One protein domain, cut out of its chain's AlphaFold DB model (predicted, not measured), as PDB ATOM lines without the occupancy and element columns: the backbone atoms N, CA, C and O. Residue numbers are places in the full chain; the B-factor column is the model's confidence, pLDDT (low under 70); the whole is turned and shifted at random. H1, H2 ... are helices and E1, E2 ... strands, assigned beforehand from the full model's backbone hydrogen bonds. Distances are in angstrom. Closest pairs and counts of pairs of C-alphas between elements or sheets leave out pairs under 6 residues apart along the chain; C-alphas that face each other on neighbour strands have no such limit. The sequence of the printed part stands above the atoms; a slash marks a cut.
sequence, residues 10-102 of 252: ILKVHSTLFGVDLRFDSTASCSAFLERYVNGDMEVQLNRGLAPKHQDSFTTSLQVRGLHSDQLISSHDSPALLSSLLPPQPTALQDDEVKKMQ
ATOM      1  N   ILE A  10     -14.529 -36.950  48.126       85.31
ATOM      2  CA  ILE A  10     -14.801 -37.571  46.824       85.31
ATOM      3  C   ILE A  10     -14.732 -36.476  45.758       85.31
ATOM      4  O   ILE A  10     -15.591 -35.593  45.730       85.31
ATOM      5  N   LEU A  11     -13.723 -36.538  44.887       82.25
ATOM      6  CA  LEU A  11     -13.568 -35.627  43.754       82.25
ATOM      7  C   LEU A  11     -14.452 -36.048  42.577       82.25
ATOM      8  O   LEU A  11     -15.088 -35.196  41.961       82.25
ATOM      9  N   LYS A  12     -14.481 -37.351  42.274       83.44
ATOM     10  CA  LYS A  12     -15.079 -37.923  41.061       83.44
ATOM     11  C   LYS A  12     -15.540 -39.361  41.293       83.44
ATOM     12  O   LYS A  12     -14.970 -40.072  42.119       83.44
ATOM     13  N   VAL A  13     -16.549 -39.790  40.538       83.19
ATOM     14  CA  VAL A  13     -17.019 -41.182  40.466       83.19
ATOM     15  C   VAL A  13     -16.986 -41.627  39.001       83.19
ATOM     16  O   VAL A  13     -17.437 -40.894  38.122       83.19
ATOM     17  N   HIS A  14     -16.444 -42.813  38.724       78.56
ATOM     18  CA  HIS A  14     -16.239 -43.353  37.376       78.56
ATOM     19  C   HIS A  14     -17.183 -44.527  37.114       78.56
ATOM     20  O   HIS A  14     -17.049 -45.591  37.717       78.56
ATOM     21  N   SER A  15     -18.113 -44.364  36.175       67.50
ATOM     22  CA  SER A  15     -19.189 -45.332  35.906       67.50
ATOM     23  C   SER A  15     -18.761 -46.621  35.190       67.50
ATOM     24  O   SER A  15     -19.519 -47.585  35.190       67.50
ATOM     25  N   THR A  16     -17.571 -46.668  34.584       58.59
ATOM     26  CA  THR A  16     -17.121 -47.795  33.742       58.59
ATOM     27  C   THR A  16     -16.591 -49.002  34.518       58.59
ATOM     28  O   THR A  16     -16.662 -50.113  34.005       58.59
ATOM     29  N   LEU A  17     -16.063 -48.792  35.729       62.88
ATOM     30  CA  LEU A  17     -15.552 -49.838  36.638       62.88
ATOM     31  C   LEU A  17     -15.913 -49.562  38.117       62.88
ATOM     32  O   LEU A  17     -15.323 -50.151  39.013       62.88
ATOM     33  N   PHE A  18     -16.844 -48.633  38.374       72.94
ATOM     34  CA  PHE A  18     -17.157 -48.082  39.703       72.94
ATOM     35  C   PHE A  18     -15.913 -47.604  40.486       72.94
ATOM     36  O   PHE A  18     -15.674 -47.971  41.634       72.94
ATOM     37  N   GLY A  19     -15.101 -46.760  39.845       80.94
ATOM     38  CA  GLY A  19     -13.963 -46.095  40.490       80.94
ATOM     39  C   GLY A  19     -14.389 -44.848  41.272       80.94
ATOM     40  O   GLY A  19     -15.369 -44.195  40.909       80.94
ATOM     41  N   VAL A  20     -13.638 -44.473  42.309       83.00
ATOM     42  CA  VAL A  20     -13.874 -43.246  43.093       83.00
ATOM     43  C   VAL A  20     -12.544 -42.537  43.352       83.00
ATOM     44  O   VAL A  20     -11.663 -43.100  43.999       83.00
ATOM     45  N   ASP A  21     -12.411 -41.294  42.887       82.50
ATOM     46  CA  ASP A  21     -11.214 -40.484  43.131       82.50
ATOM     47  C   ASP A  21     -11.350 -39.767  44.480       82.50
ATOM     48  O   ASP A  21     -12.269 -38.963  44.677       82.50
ATOM     49  N   LEU A  22     -10.430 -40.038  45.409       84.25
ATOM     50  CA  LEU A  22     -10.422 -39.467  46.758       84.25
ATOM     51  C   LEU A  22      -9.275 -38.467  46.941       84.25
ATOM     52  O   LEU A  22      -8.129 -38.746  46.581       84.25
ATOM     53  N   ARG A  23      -9.562 -37.330  47.580       82.88
ATOM     54  CA  ARG A  23      -8.557 -36.391  48.093       82.88
ATOM     55  C   ARG A  23      -8.513 -36.450  49.616       82.88
ATOM     56  O   ARG A  23      -9.547 -36.366  50.276       82.88
ATOM     57  N   PHE A  24      -7.306 -36.541  50.165       80.06
ATOM     58  CA  PHE A  24      -7.053 -36.462  51.599       80.06
ATOM     59  C   PHE A  24      -6.386 -35.126  51.910       80.06
ATOM     60  O   PHE A  24      -5.291 -34.853  51.421       80.06
ATOM     61  N   ASP A  25      -7.038 -34.308  52.735       73.44
ATOM     62  CA  ASP A  25      -6.523 -32.986  53.122       73.44
ATOM     63  C   ASP A  25      -5.562 -33.054  54.327       73.44
ATOM     64  O   ASP A  25      -4.937 -32.058  54.680       73.44
ATOM     65  N   SER A  26      -5.407 -34.239  54.934       77.81
ATOM     66  CA  SER A  26      -4.445 -34.536  56.002       77.81
ATOM     67  C   SER A  26      -3.786 -35.900  55.781       77.81
ATOM     68  O   SER A  26      -4.453 -36.884  55.446       77.81
ATOM     69  N   THR A  27      -2.475 -35.979  56.027       73.69
ATOM     70  CA  THR A  27      -1.701 -37.230  55.973       73.69
ATOM     71  C   THR A  27      -2.210 -38.264  56.983       73.69
ATOM     72  O   THR A  27      -2.169 -39.454  56.690       73.69
ATOM     73  N   ALA A  28      -2.747 -37.827  58.130       76.94
ATOM     74  CA  ALA A  28      -3.308 -38.721  59.147       76.94
ATOM     75  C   ALA A  28      -4.630 -39.366  58.688       76.94
ATOM     76  O   ALA A  28      -4.830 -40.564  58.875       76.94
ATOM     77  N   SER A  29      -5.501 -38.602  58.013       78.25
ATOM     78  CA  SER A  29      -6.704 -39.157  57.369       78.25
ATOM     79  C   SER A  29      -6.340 -40.149  56.256       78.25
ATOM     80  O   SER A  29      -7.045 -41.135  56.058       78.25
ATOM     81  N   CYS A  30      -5.233 -39.909  55.542       78.31
ATOM     82  CA  CYS A  30      -4.721 -40.811  54.510       78.31
ATOM     83  C   CYS A  30      -4.199 -42.132  55.106       78.31
ATOM     84  O   CYS A  30      -4.634 -43.199  54.679       78.31
ATOM     85  N   SER A  31      -3.336 -42.093  56.130       75.44
ATOM     86  CA  SER A  31      -2.805 -43.318  56.751       75.44
ATOM     87  C   SER A  31      -3.904 -44.156  57.412       75.44
ATOM     88  O   SER A  31      -3.994 -45.352  57.147       75.44
ATOM     89  N   ALA A  32      -4.814 -43.529  58.165       81.50
ATOM     90  CA  ALA A  32      -5.935 -44.222  58.806       81.50
ATOM     91  C   ALA A  32      -6.936 -44.829  57.798       81.50
ATOM     92  O   ALA A  32      -7.630 -45.797  58.114       81.50
ATOM     93  N   PHE A  33      -7.024 -44.282  56.580       83.25
ATOM     94  CA  PHE A  33      -7.769 -44.898  55.482       83.25
ATOM     95  C   PHE A  33      -7.026 -46.106  54.898       83.25
ATOM     96  O   PHE A  33      -7.644 -47.151  54.704       83.25
ATOM     97  N   LEU A  34      -5.715 -45.991  54.657       79.94
ATOM     98  CA  LEU A  34      -4.900 -47.089  54.124       79.94
ATOM     99  C   LEU A  34      -4.884 -48.301  55.067       79.94
ATOM    100  O   LEU A  34      -5.079 -49.419  54.601       79.94
ATOM    101  N   GLU A  35      -4.755 -48.087  56.378       81.50
ATOM    102  CA  GLU A  35      -4.846 -49.149  57.395       81.50
ATOM    103  C   GLU A  35      -6.188 -49.903  57.310       81.50
ATOM    104  O   GLU A  35      -6.214 -51.129  57.210       81.50
ATOM    105  N   ARG A  36      -7.317 -49.180  57.265       82.19
ATOM    106  CA  ARG A  36      -8.669 -49.766  57.122       82.19
ATOM    107  C   ARG A  36      -8.901 -50.441  55.769       82.19
ATOM    108  O   ARG A  36      -9.714 -51.359  55.671       82.19
ATOM    109  N   TYR A  37      -8.225 -49.983  54.719       82.56
ATOM    110  CA  TYR A  37      -8.276 -50.623  53.409       82.56
ATOM    111  C   TYR A  37      -7.516 -51.959  53.422       82.56
ATOM    112  O   TYR A  37      -8.091 -52.978  53.046       82.56
ATOM    113  N   VAL A  38      -6.282 -51.993  53.941       78.31
ATOM    114  CA  VAL A  38      -5.476 -53.227  54.044       78.31
ATOM    115  C   VAL A  38      -6.109 -54.252  54.996       78.31
ATOM    116  O   VAL A  38      -6.100 -55.444  54.699       78.31
ATOM    117  N   ASN A  39      -6.726 -53.806  56.094       80.12
ATOM    118  CA  ASN A  39      -7.468 -54.678  57.014       80.12
ATOM    119  C   ASN A  39      -8.785 -55.234  56.426       80.12
ATOM    120  O   ASN A  39      -9.442 -56.051  57.067       80.12
ATOM    121  N   GLY A  40      -9.208 -54.786  55.237       80.56
ATOM    122  CA  GLY A  40     -10.462 -55.199  54.598       80.56
ATOM    123  C   GLY A  40     -11.731 -54.551  55.172       80.56
ATOM    124  O   GLY A  40     -12.819 -54.784  54.640       80.56
ATOM    125  N   ASP A  41     -11.626 -53.690  56.195       82.12
ATOM    126  CA  ASP A  41     -12.766 -52.986  56.809       82.12
ATOM    127  C   ASP A  41     -13.590 -52.217  55.765       82.12
ATOM    128  O   ASP A  41     -14.822 -52.179  55.830       82.12
ATOM    129  N   MET A  42     -12.909 -51.606  54.788       82.56
ATOM    130  CA  MET A  42     -13.547 -50.860  53.701       82.56
ATOM    131  C   MET A  42     -14.409 -51.761  52.807       82.56
ATOM    132  O   MET A  42     -15.532 -51.386  52.469       82.56
ATOM    133  N   GLU A  43     -13.924 -52.953  52.456       82.88
ATOM    134  CA  GLU A  43     -14.662 -53.907  51.623       82.88
ATOM    135  C   GLU A  43     -15.870 -54.480  52.372       82.88
ATOM    136  O   GLU A  43     -16.967 -54.558  51.817       82.88
ATOM    137  N   VAL A  44     -15.711 -54.787  53.664       84.25
ATOM    138  CA  VAL A  44     -16.813 -55.227  54.535       84.25
ATOM    139  C   VAL A  44     -17.888 -54.141  54.661       84.25
ATOM    140  O   VAL A  44     -19.081 -54.445  54.572       84.25
ATOM    141  N   GLN A  45     -17.508 -52.870  54.830       82.94
ATOM    142  CA  GLN A  45     -18.473 -51.771  54.929       82.94
ATOM    143  C   GLN A  45     -19.152 -51.439  53.595       82.94
ATOM    144  O   GLN A  45     -20.363 -51.210  53.589       82.94
ATOM    145  N   LEU A  46     -18.429 -51.464  52.470       80.50
ATOM    146  CA  LEU A  46     -19.019 -51.258  51.144       80.50
ATOM    147  C   LEU A  46     -20.004 -52.374  50.793       80.50
ATOM    148  O   LEU A  46     -21.144 -52.076  50.440       80.50
ATOM    149  N   ASN A  47     -19.629 -53.641  50.987       82.31
ATOM    150  CA  ASN A  47     -20.551 -54.761  50.800       82.31
ATOM    151  C   ASN A  47     -21.778 -54.632  51.716       82.31
ATOM    152  O   ASN A  47     -22.904 -54.721  51.238       82.31
ATOM    153  N   ARG A  48     -21.606 -54.310  53.005       82.94
ATOM    154  CA  ARG A  48     -22.739 -54.091  53.924       82.94
ATOM    155  C   ARG A  48     -23.657 -52.932  53.500       82.94
ATOM    156  O   ARG A  48     -24.863 -53.013  53.724       82.94
ATOM    157  N   GLY A  49     -23.107 -51.859  52.933       77.19
ATOM    158  CA  GLY A  49     -23.863 -50.682  52.494       77.19
ATOM    159  C   GLY A  49     -24.556 -50.843  51.134       77.19
ATOM    160  O   GLY A  49     -25.607 -50.238  50.915       77.19
ATOM    161  N   LEU A  50     -23.989 -51.656  50.236       72.94
ATOM    162  CA  LEU A  50     -24.457 -51.827  48.857       72.94
ATOM    163  C   LEU A  50     -25.252 -53.124  48.628       72.94
ATOM    164  O   LEU A  50     -26.158 -53.115  47.797       72.94
ATOM    165  N   ALA A  51     -25.018 -54.191  49.402       65.75
ATOM    166  CA  ALA A  51     -25.770 -55.451  49.317       65.75
ATOM    167  C   ALA A  51     -27.310 -55.323  49.464       65.75
ATOM    168  O   ALA A  51     -28.034 -56.110  48.862       65.75
ATOM    169  N   PRO A  52     -27.875 -54.329  50.186       61.88
ATOM    170  CA  PRO A  52     -29.323 -54.084  50.168       61.88
ATOM    171  C   PRO A  52     -29.876 -53.569  48.824       61.88
ATOM    172  O   PRO A  52     -31.085 -53.384  48.700       61.88
ATOM    173  N   LYS A  53     -29.007 -53.264  47.848       63.38
ATOM    174  CA  LYS A  53     -29.345 -52.689  46.531       63.38
ATOM    175  C   LYS A  53     -28.726 -53.441  45.343       63.38
ATOM    176  O   LYS A  53     -29.216 -53.284  44.232       63.38
ATOM    177  N   HIS A  54     -27.680 -54.233  45.568       60.94
ATOM    178  CA  HIS A  54     -27.020 -55.094  44.586       60.94
ATOM    179  C   HIS A  54     -26.837 -56.493  45.171       60.94
ATOM    180  O   HIS A  54     -26.524 -56.630  46.346       60.94
ATOM    181  N   GLN A  55     -27.030 -57.532  44.359       56.62
ATOM    182  CA  GLN A  55     -27.040 -58.919  44.838       56.62
ATOM    183  C   GLN A  55     -25.638 -59.562  44.879       56.62
ATOM    184  O   GLN A  55     -25.482 -60.672  45.387       56.62
ATOM    185  N   ASP A  56     -24.632 -58.850  44.371       63.88
ATOM    186  CA  ASP A  56     -23.262 -59.312  44.160       63.88
ATOM    187  C   ASP A  56     -22.300 -58.800  45.244       63.88
ATOM    188  O   ASP A  56     -22.464 -57.702  45.781       63.88
ATOM    189  N   SER A  57     -21.254 -59.577  45.535       67.44
ATOM    190  CA  SER A  57     -20.146 -59.151  46.394       67.44
ATOM    191  C   SER A  57     -19.114 -58.343  45.605       67.44
ATOM    192  O   SER A  57     -18.558 -58.838  44.623       67.44
ATOM    193  N   PHE A  58     -18.809 -57.133  46.065       68.88
ATOM    194  CA  PHE A  58     -17.810 -56.244  45.473       68.88
ATOM    195  C   PHE A  58     -16.416 -56.514  46.047       68.88
ATOM    196  O   PHE A  58     -16.254 -56.536  47.266       68.88
ATOM    197  N   THR A  59     -15.412 -56.622  45.173       75.69
ATOM    198  CA  THR A  59     -13.984 -56.580  45.533       75.69
ATOM    199  C   THR A  59     -13.425 -55.186  45.254       75.69
ATOM    200  O   THR A  59     -13.783 -54.554  44.260       75.69
ATOM    201  N   THR A  60     -12.552 -54.690  46.126       76.75
ATOM    202  CA  THR A  60     -12.085 -53.300  46.140       76.75
ATOM    203  C   THR A  60     -10.613 -53.189  45.738       76.75
ATOM    204  O   THR A  60      -9.726 -53.717  46.402       76.75
ATOM    205  N   SER A  61     -10.319 -52.454  44.662       79.31
ATOM    206  CA  SER A  61      -8.950 -52.204  44.187       79.31
ATOM    207  C   SER A  61      -8.544 -50.743  44.385       79.31
ATOM    208  O   SER A  61      -9.099 -49.850  43.741       79.31
ATOM    209  N   LEU A  62      -7.548 -50.492  45.235       79.88
ATOM    210  CA  LEU A  62      -6.922 -49.180  45.375       79.88
ATOM    211  C   LEU A  62      -5.774 -49.016  44.366       79.88
ATOM    212  O   LEU A  62      -4.925 -49.899  44.232       79.88
ATOM    213  N   GLN A  63      -5.716 -47.862  43.698       72.44
ATOM    214  CA  GLN A  63      -4.585 -47.463  42.861       72.44
ATOM    215  C   GLN A  63      -4.077 -46.083  43.291       72.44
ATOM    216  O   GLN A  63      -4.860 -45.145  43.423       72.44
ATOM    217  N   VAL A  64      -2.763 -45.935  43.478       69.88
ATOM    218  CA  VAL A  64      -2.153 -44.665  43.901       69.88
ATOM    219  C   VAL A  64      -0.954 -44.339  43.013       69.88
ATOM    220  O   VAL A  64       0.057 -45.035  43.031       69.88
ATOM    221  N   ARG A  65      -1.073 -43.282  42.193       62.38
ATOM    222  CA  ARG A  65      -0.063 -42.866  41.190       62.38
ATOM    223  C   ARG A  65       0.435 -44.008  40.275       62.38
ATOM    224  O   ARG A  65       1.581 -44.000  39.837       62.38
ATOM    225  N   GLY A  66      -0.422 -44.991  39.990       57.69
ATOM    226  CA  GLY A  66      -0.096 -46.169  39.177       57.69
ATOM    227  C   GLY A  66       0.316 -47.417  39.968       57.69
ATOM    228  O   GLY A  66       0.208 -48.512  39.421       57.69
ATOM    229  N   LEU A  67       0.694 -47.294  41.247       59.09
ATOM    230  CA  LEU A  67       0.890 -48.445  42.137       59.09
ATOM    231  C   LEU A  67      -0.462 -49.118  42.399       59.09
ATOM    232  O   LEU A  67      -1.426 -48.432  42.746       59.09
ATOM    233  N   HIS A  68      -0.532 -50.437  42.225       63.31
ATOM    234  CA  HIS A  68      -1.741 -51.233  42.461       63.31
ATOM    235  C   HIS A  68      -1.780 -51.793  43.892       63.31
ATOM    236  O   HIS A  68      -0.739 -51.896  44.546       63.31
ATOM    237  N   SER A  69      -2.972 -52.178  44.355       59.56
ATOM    238  CA  SER A  69      -3.245 -52.633  45.724       59.56
ATOM    239  C   SER A  69      -2.227 -53.651  46.255       59.56
ATOM    240  O   SER A  69      -1.666 -53.446  47.329       59.56
ATOM    241  N   ASP A  70      -1.867 -54.669  45.468       57.84
ATOM    242  CA  ASP A  70      -0.938 -55.738  45.877       57.84
ATOM    243  C   ASP A  70       0.452 -55.201  46.258       57.84
ATOM    244  O   ASP A  70       1.094 -55.686  47.191       57.84
ATOM    245  N   GLN A  71       0.918 -54.165  45.555       57.38
ATOM    246  CA  GLN A  71       2.206 -53.509  45.808       57.38
ATOM    247  C   GLN A  71       2.137 -52.617  47.053       57.38
ATOM    248  O   GLN A  71       3.133 -52.458  47.759       57.38
ATOM    249  N   LEU A  72       0.959 -52.058  47.335       60.62
ATOM    250  CA  LEU A  72       0.690 -51.170  48.464       60.62
ATOM    251  C   LEU A  72       0.533 -51.972  49.771       60.62
ATOM    252  O   LEU A  72       1.159 -51.640  50.773       60.62
ATOM    253  N   ILE A  73      -0.179 -53.104  49.722       60.94
ATOM    254  CA  ILE A  73      -0.250 -54.105  50.804       60.94
ATOM    255  C   ILE A  73       1.154 -54.652  51.118       60.94
ATOM    256  O   ILE A  73       1.539 -54.756  52.280       60.94
ATOM    257  N   SER A  74       1.961 -54.926  50.086       57.06
ATOM    258  CA  SER A  74       3.333 -55.445  50.234       57.06
ATOM    259  C   SER A  74       4.360 -54.428  50.765       57.06
ATOM    260  O   SER A  74       5.512 -54.797  50.980       57.06
ATOM    261  N   SER A  75       3.996 -53.152  50.951       52.88
ATOM    262  CA  SER A  75       4.922 -52.066  51.338       52.88
ATOM    263  C   SER A  75       4.514 -51.308  52.614       52.88
ATOM    264  O   SER A  75       4.972 -50.190  52.866       52.88
ATOM    265  N   HIS A  76       3.708 -51.972  53.447       52.44
ATOM    266  CA  HIS A  76       3.036 -51.484  54.657       52.44
ATOM    267  C   HIS A  76       3.896 -50.679  55.663       52.44
ATOM    268  O   HIS A  76       3.376 -49.807  56.352       52.44
ATOM    269  N   ASP A  77       5.207 -50.937  55.750       51.28
ATOM    270  CA  ASP A  77       6.108 -50.356  56.766       51.28
ATOM    271  C   ASP A  77       6.758 -49.003  56.392       51.28
ATOM    272  O   ASP A  77       7.547 -48.460  57.165       51.28
ATOM    273  N   SER A  78       6.496 -48.438  55.205       50.19
ATOM    274  CA  SER A  78       7.241 -47.262  54.712       50.19
ATOM    275  C   SER A  78       6.493 -45.918  54.832       50.19
ATOM    276  O   SER A  78       5.815 -45.521  53.883       50.19
ATOM    277  N   PRO A  79       6.731 -45.087  55.875       52.81
ATOM    278  CA  PRO A  79       6.299 -43.676  55.884       52.81
ATOM    279  C   PRO A  79       6.966 -42.835  54.773       52.81
ATOM    280  O   PRO A  79       6.511 -41.736  54.442       52.81
ATOM    281  N   ALA A  80       8.016 -43.371  54.141       52.69
ATOM    282  CA  ALA A  80       8.582 -42.853  52.901       52.69
ATOM    283  C   ALA A  80       7.583 -42.877  51.722       52.69
ATOM    284  O   ALA A  80       7.674 -42.009  50.856       52.69
ATOM    285  N   LEU A  81       6.602 -43.794  51.695       57.62
ATOM    286  CA  LEU A  81       5.516 -43.758  50.707       57.62
ATOM    287  C   LEU A  81       4.600 -42.560  50.944       57.62
ATOM    288  O   LEU A  81       4.420 -41.758  50.039       57.62
ATOM    289  N   LEU A  82       4.099 -42.351  52.166       57.34
ATOM    290  CA  LEU A  82       3.289 -41.164  52.485       57.34
ATOM    291  C   LEU A  82       4.026 -39.855  52.148       57.34
ATOM    292  O   LEU A  82       3.419 -38.909  51.649       57.34
ATOM    293  N   SER A  83       5.347 -39.835  52.347       55.09
ATOM    294  CA  SER A  83       6.210 -38.705  51.992       55.09
ATOM    295  C   SER A  83       6.419 -38.545  50.478       55.09
ATOM    296  O   SER A  83       6.521 -37.419  50.007       55.09
ATOM    297  N   SER A  84       6.455 -39.629  49.694       53.44
ATOM    298  CA  SER A  84       6.528 -39.556  48.224       53.44
ATOM    299  C   SER A  84       5.182 -39.207  47.575       53.44
ATOM    300  O   SER A  84       5.149 -38.716  46.444       53.44
ATOM    301  N   LEU A  85       4.072 -39.421  48.293       57.53
ATOM    302  CA  LEU A  85       2.702 -39.175  47.840       57.53
ATOM    303  C   LEU A  85       2.236 -37.709  47.960       57.53
ATOM    304  O   LEU A  85       1.235 -37.353  47.331       57.53
ATOM    305  N   LEU A  86       2.987 -36.842  48.645       56.03
ATOM    306  CA  LEU A  86       2.778 -35.386  48.700       56.03
ATOM    307  C   LEU A  86       3.976 -34.635  48.078       56.03
ATOM    308  O   LEU A  86       5.112 -35.032  48.322       56.03
ATOM    309  N   PRO A  87       3.792 -33.480  47.407       56.38
ATOM    310  CA  PRO A  87       2.623 -32.952  46.692       56.38
ATOM    311  C   PRO A  87       2.993 -32.901  45.166       56.38
ATOM    312  O   PRO A  87       3.725 -33.805  44.748       56.38
ATOM    313  N   PRO A  88       2.563 -31.951  44.292       51.88
ATOM    314  CA  PRO A  88       1.586 -30.863  44.452       51.88
ATOM    315  C   PRO A  88       0.188 -31.350  44.852       51.88
ATOM    316  O   PRO A  88      -0.118 -32.537  44.753       51.88
ATOM    317  N   GLN A  89      -0.677 -30.427  45.278       48.28
ATOM    318  CA  GLN A  89      -2.110 -30.712  45.392       48.28
ATOM    319  C   GLN A  89      -2.692 -31.048  44.009       48.28
ATOM    320  O   GLN A  89      -2.359 -30.358  43.041       48.28
ATOM    321  N   PRO A  90      -3.628 -32.008  43.899       49.84
ATOM    322  CA  PRO A  90      -4.526 -32.038  42.759       49.84
ATOM    323  C   PRO A  90      -5.426 -30.797  42.829       49.84
ATOM    324  O   PRO A  90      -6.355 -30.730  43.631       49.84
ATOM    325  N   THR A  91      -5.170 -29.818  41.960       51.34
ATOM    326  CA  THR A  91      -6.063 -28.668  41.710       51.34
ATOM    327  C   THR A  91      -7.346 -29.059  40.967       51.34
ATOM    328  O   THR A  91      -8.150 -28.192  40.629       51.34
ATOM    329  N   ALA A  92      -7.561 -30.361  40.747       59.38
ATOM    330  CA  ALA A  92      -8.842 -30.929  40.369       59.38
ATOM    331  C   ALA A  92      -9.911 -30.514  41.391       59.38
ATOM    332  O   ALA A  92      -9.937 -30.974  42.537       59.38
ATOM    333  N   LEU A  93     -10.788 -29.613  40.956       63.88
ATOM    334  CA  LEU A  93     -12.026 -29.322  41.657       63.88
ATOM    335  C   LEU A  93     -12.877 -30.596  41.680       63.88
ATOM    336  O   LEU A  93     -12.847 -31.387  40.742       63.88
ATOM    337  N   GLN A  94     -13.653 -30.774  42.746       77.12
ATOM    338  CA  GLN A  94     -14.693 -31.796  42.786       77.12
ATOM    339  C   GLN A  94     -15.655 -31.591  41.603       77.12
ATOM    340  O   GLN A  94     -16.082 -30.456  41.362       77.12
ATOM    341  N   ASP A  95     -16.007 -32.664  40.895       79.00
ATOM    342  CA  ASP A  95     -16.942 -32.619  39.768       79.00
ATOM    343  C   ASP A  95     -18.307 -32.074  40.222       79.00
ATOM    344  O   ASP A  95     -18.835 -32.454  41.272       79.00
ATOM    345  N   ASP A  96     -18.923 -31.209  39.412       79.50
ATOM    346  CA  ASP A  96     -20.238 -30.638  39.731       79.50
ATOM    347  C   ASP A  96     -21.355 -31.695  39.766       79.50
ATOM    348  O   ASP A  96     -22.328 -31.533  40.500       79.50
ATOM    349  N   GLU A  97     -21.184 -32.824  39.070       80.00
ATOM    350  CA  GLU A  97     -22.063 -33.992  39.203       80.00
ATOM    351  C   GLU A  97     -21.989 -34.602  40.614       80.00
ATOM    352  O   GLU A  97     -23.023 -34.916  41.199       80.00
ATOM    353  N   VAL A  98     -20.796 -34.691  41.218       82.19
ATOM    354  CA  VAL A  98     -20.629 -35.187  42.596       82.19
ATOM    355  C   VAL A  98     -21.225 -34.203  43.602       82.19
ATOM    356  O   VAL A  98     -21.954 -34.629  44.498       82.19
ATOM    357  N   LYS A  99     -21.001 -32.891  43.426       80.31
ATOM    358  CA  LYS A  99     -21.646 -31.850  44.255       80.31
ATOM    359  C   LYS A  99     -23.166 -31.944  44.176       80.31
ATOM    360  O   LYS A  99     -23.838 -31.888  45.205       80.31
ATOM    361  N   LYS A 100     -23.707 -32.125  42.966       82.56
ATOM    362  CA  LYS A 100     -25.144 -32.288  42.746       82.56
ATOM    363  C   LYS A 100     -25.667 -33.559  43.417       82.56
ATOM    364  O   LYS A 100     -26.619 -33.462  44.175       82.56
ATOM    365  N   MET A 101     -25.030 -34.716  43.228       82.12
ATOM    366  CA  MET A 101     -25.441 -35.962  43.894       82.12
ATOM    367  C   MET A 101     -25.417 -35.842  45.424       82.12
ATOM    368  O   MET A 101     -26.329 -36.325  46.090       82.12
ATOM    369  N   GLN A 102     -24.409 -35.171  45.993       81.75
ATOM    370  CA  GLN A 102     -24.345 -34.892  47.431       81.75
ATOM    371  C   GLN A 102     -25.484 -33.964  47.883       81.75
ATOM    372  O   GLN A 102     -26.119 -34.233  48.901       81.75
TER     373      GLN A 102
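What this domain is: This is residues 10 to 102 of the 252 residues of the protein "Tumor necrosis factor receptor type 1-associated DEATH domain protein" of Petromyzon marinus (UniProt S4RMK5). A loose, open frame of five helices and long links winds round a small two-stranded hairpin, E1 and E2, near the middle. H1 and H2 meet near their ends in an L, H3 and H4 lie near H1, and H5 lies by E1 at the other end of the frame. The printed part has 93 residues with named elements in the order E1, E2, H1, H2, H3, H4, H5; the sheet is antiparallel and the class mostly helix. It is only just compact, close to loose, with a radius of gyration of the C-alphas of 14.4 A and spans of 40 by 30 by 22 A.

Where its parts are: Find C-alpha 10 at (-14.801, -37.571, 46.824); there E1 begins, residues 10 to 14, 11.2 A long. E2 is residues 19 to 23, 13.5 A. H1, residues 27 to 38, runs 16.5 A from (-1.701, -37.230, 55.973), and H2, residues 41 to 50, runs 14.2 A. Then come H3, residues 69 to 73, H4, residues 79 to 84, and H5, residues 96 to 102, which ends at (-24.345, -34.892, 47.431).

How they stand to each other: Look first at the hairpin E1 and E2, antiparallel at 165 degrees, where N 11 and O 21 are 2.8 A apart. The closest C-alphas of E1 and H5 are Lys 12 and Val 98, 6.4 A. H1 is close but not clearly touching to H2, about perpendicular at 76 degrees, C-alphas Arg 36 and Met 42 closest at 6.1 A. It is likewise close but not clearly touching to H3, Val 38 and Ile 73 at 6.2 A between C-alphas, and to H4, Thr 27 and Leu 82 at 7.2 A. Every O i to N i+4 pair is within hydrogen-bond range in H2, H3, H4 and H5; in H1, 7 of 8 are.

The domain as a whole: The C-alphas farthest apart, Gln 55 and Pro 88, are 40.1 A apart. The printed part has no cut; the links H2 to H3 and H4 to H5 are long. Confidence is under 70 at residues 15 to 17, 51 to 58 and 64 to 93.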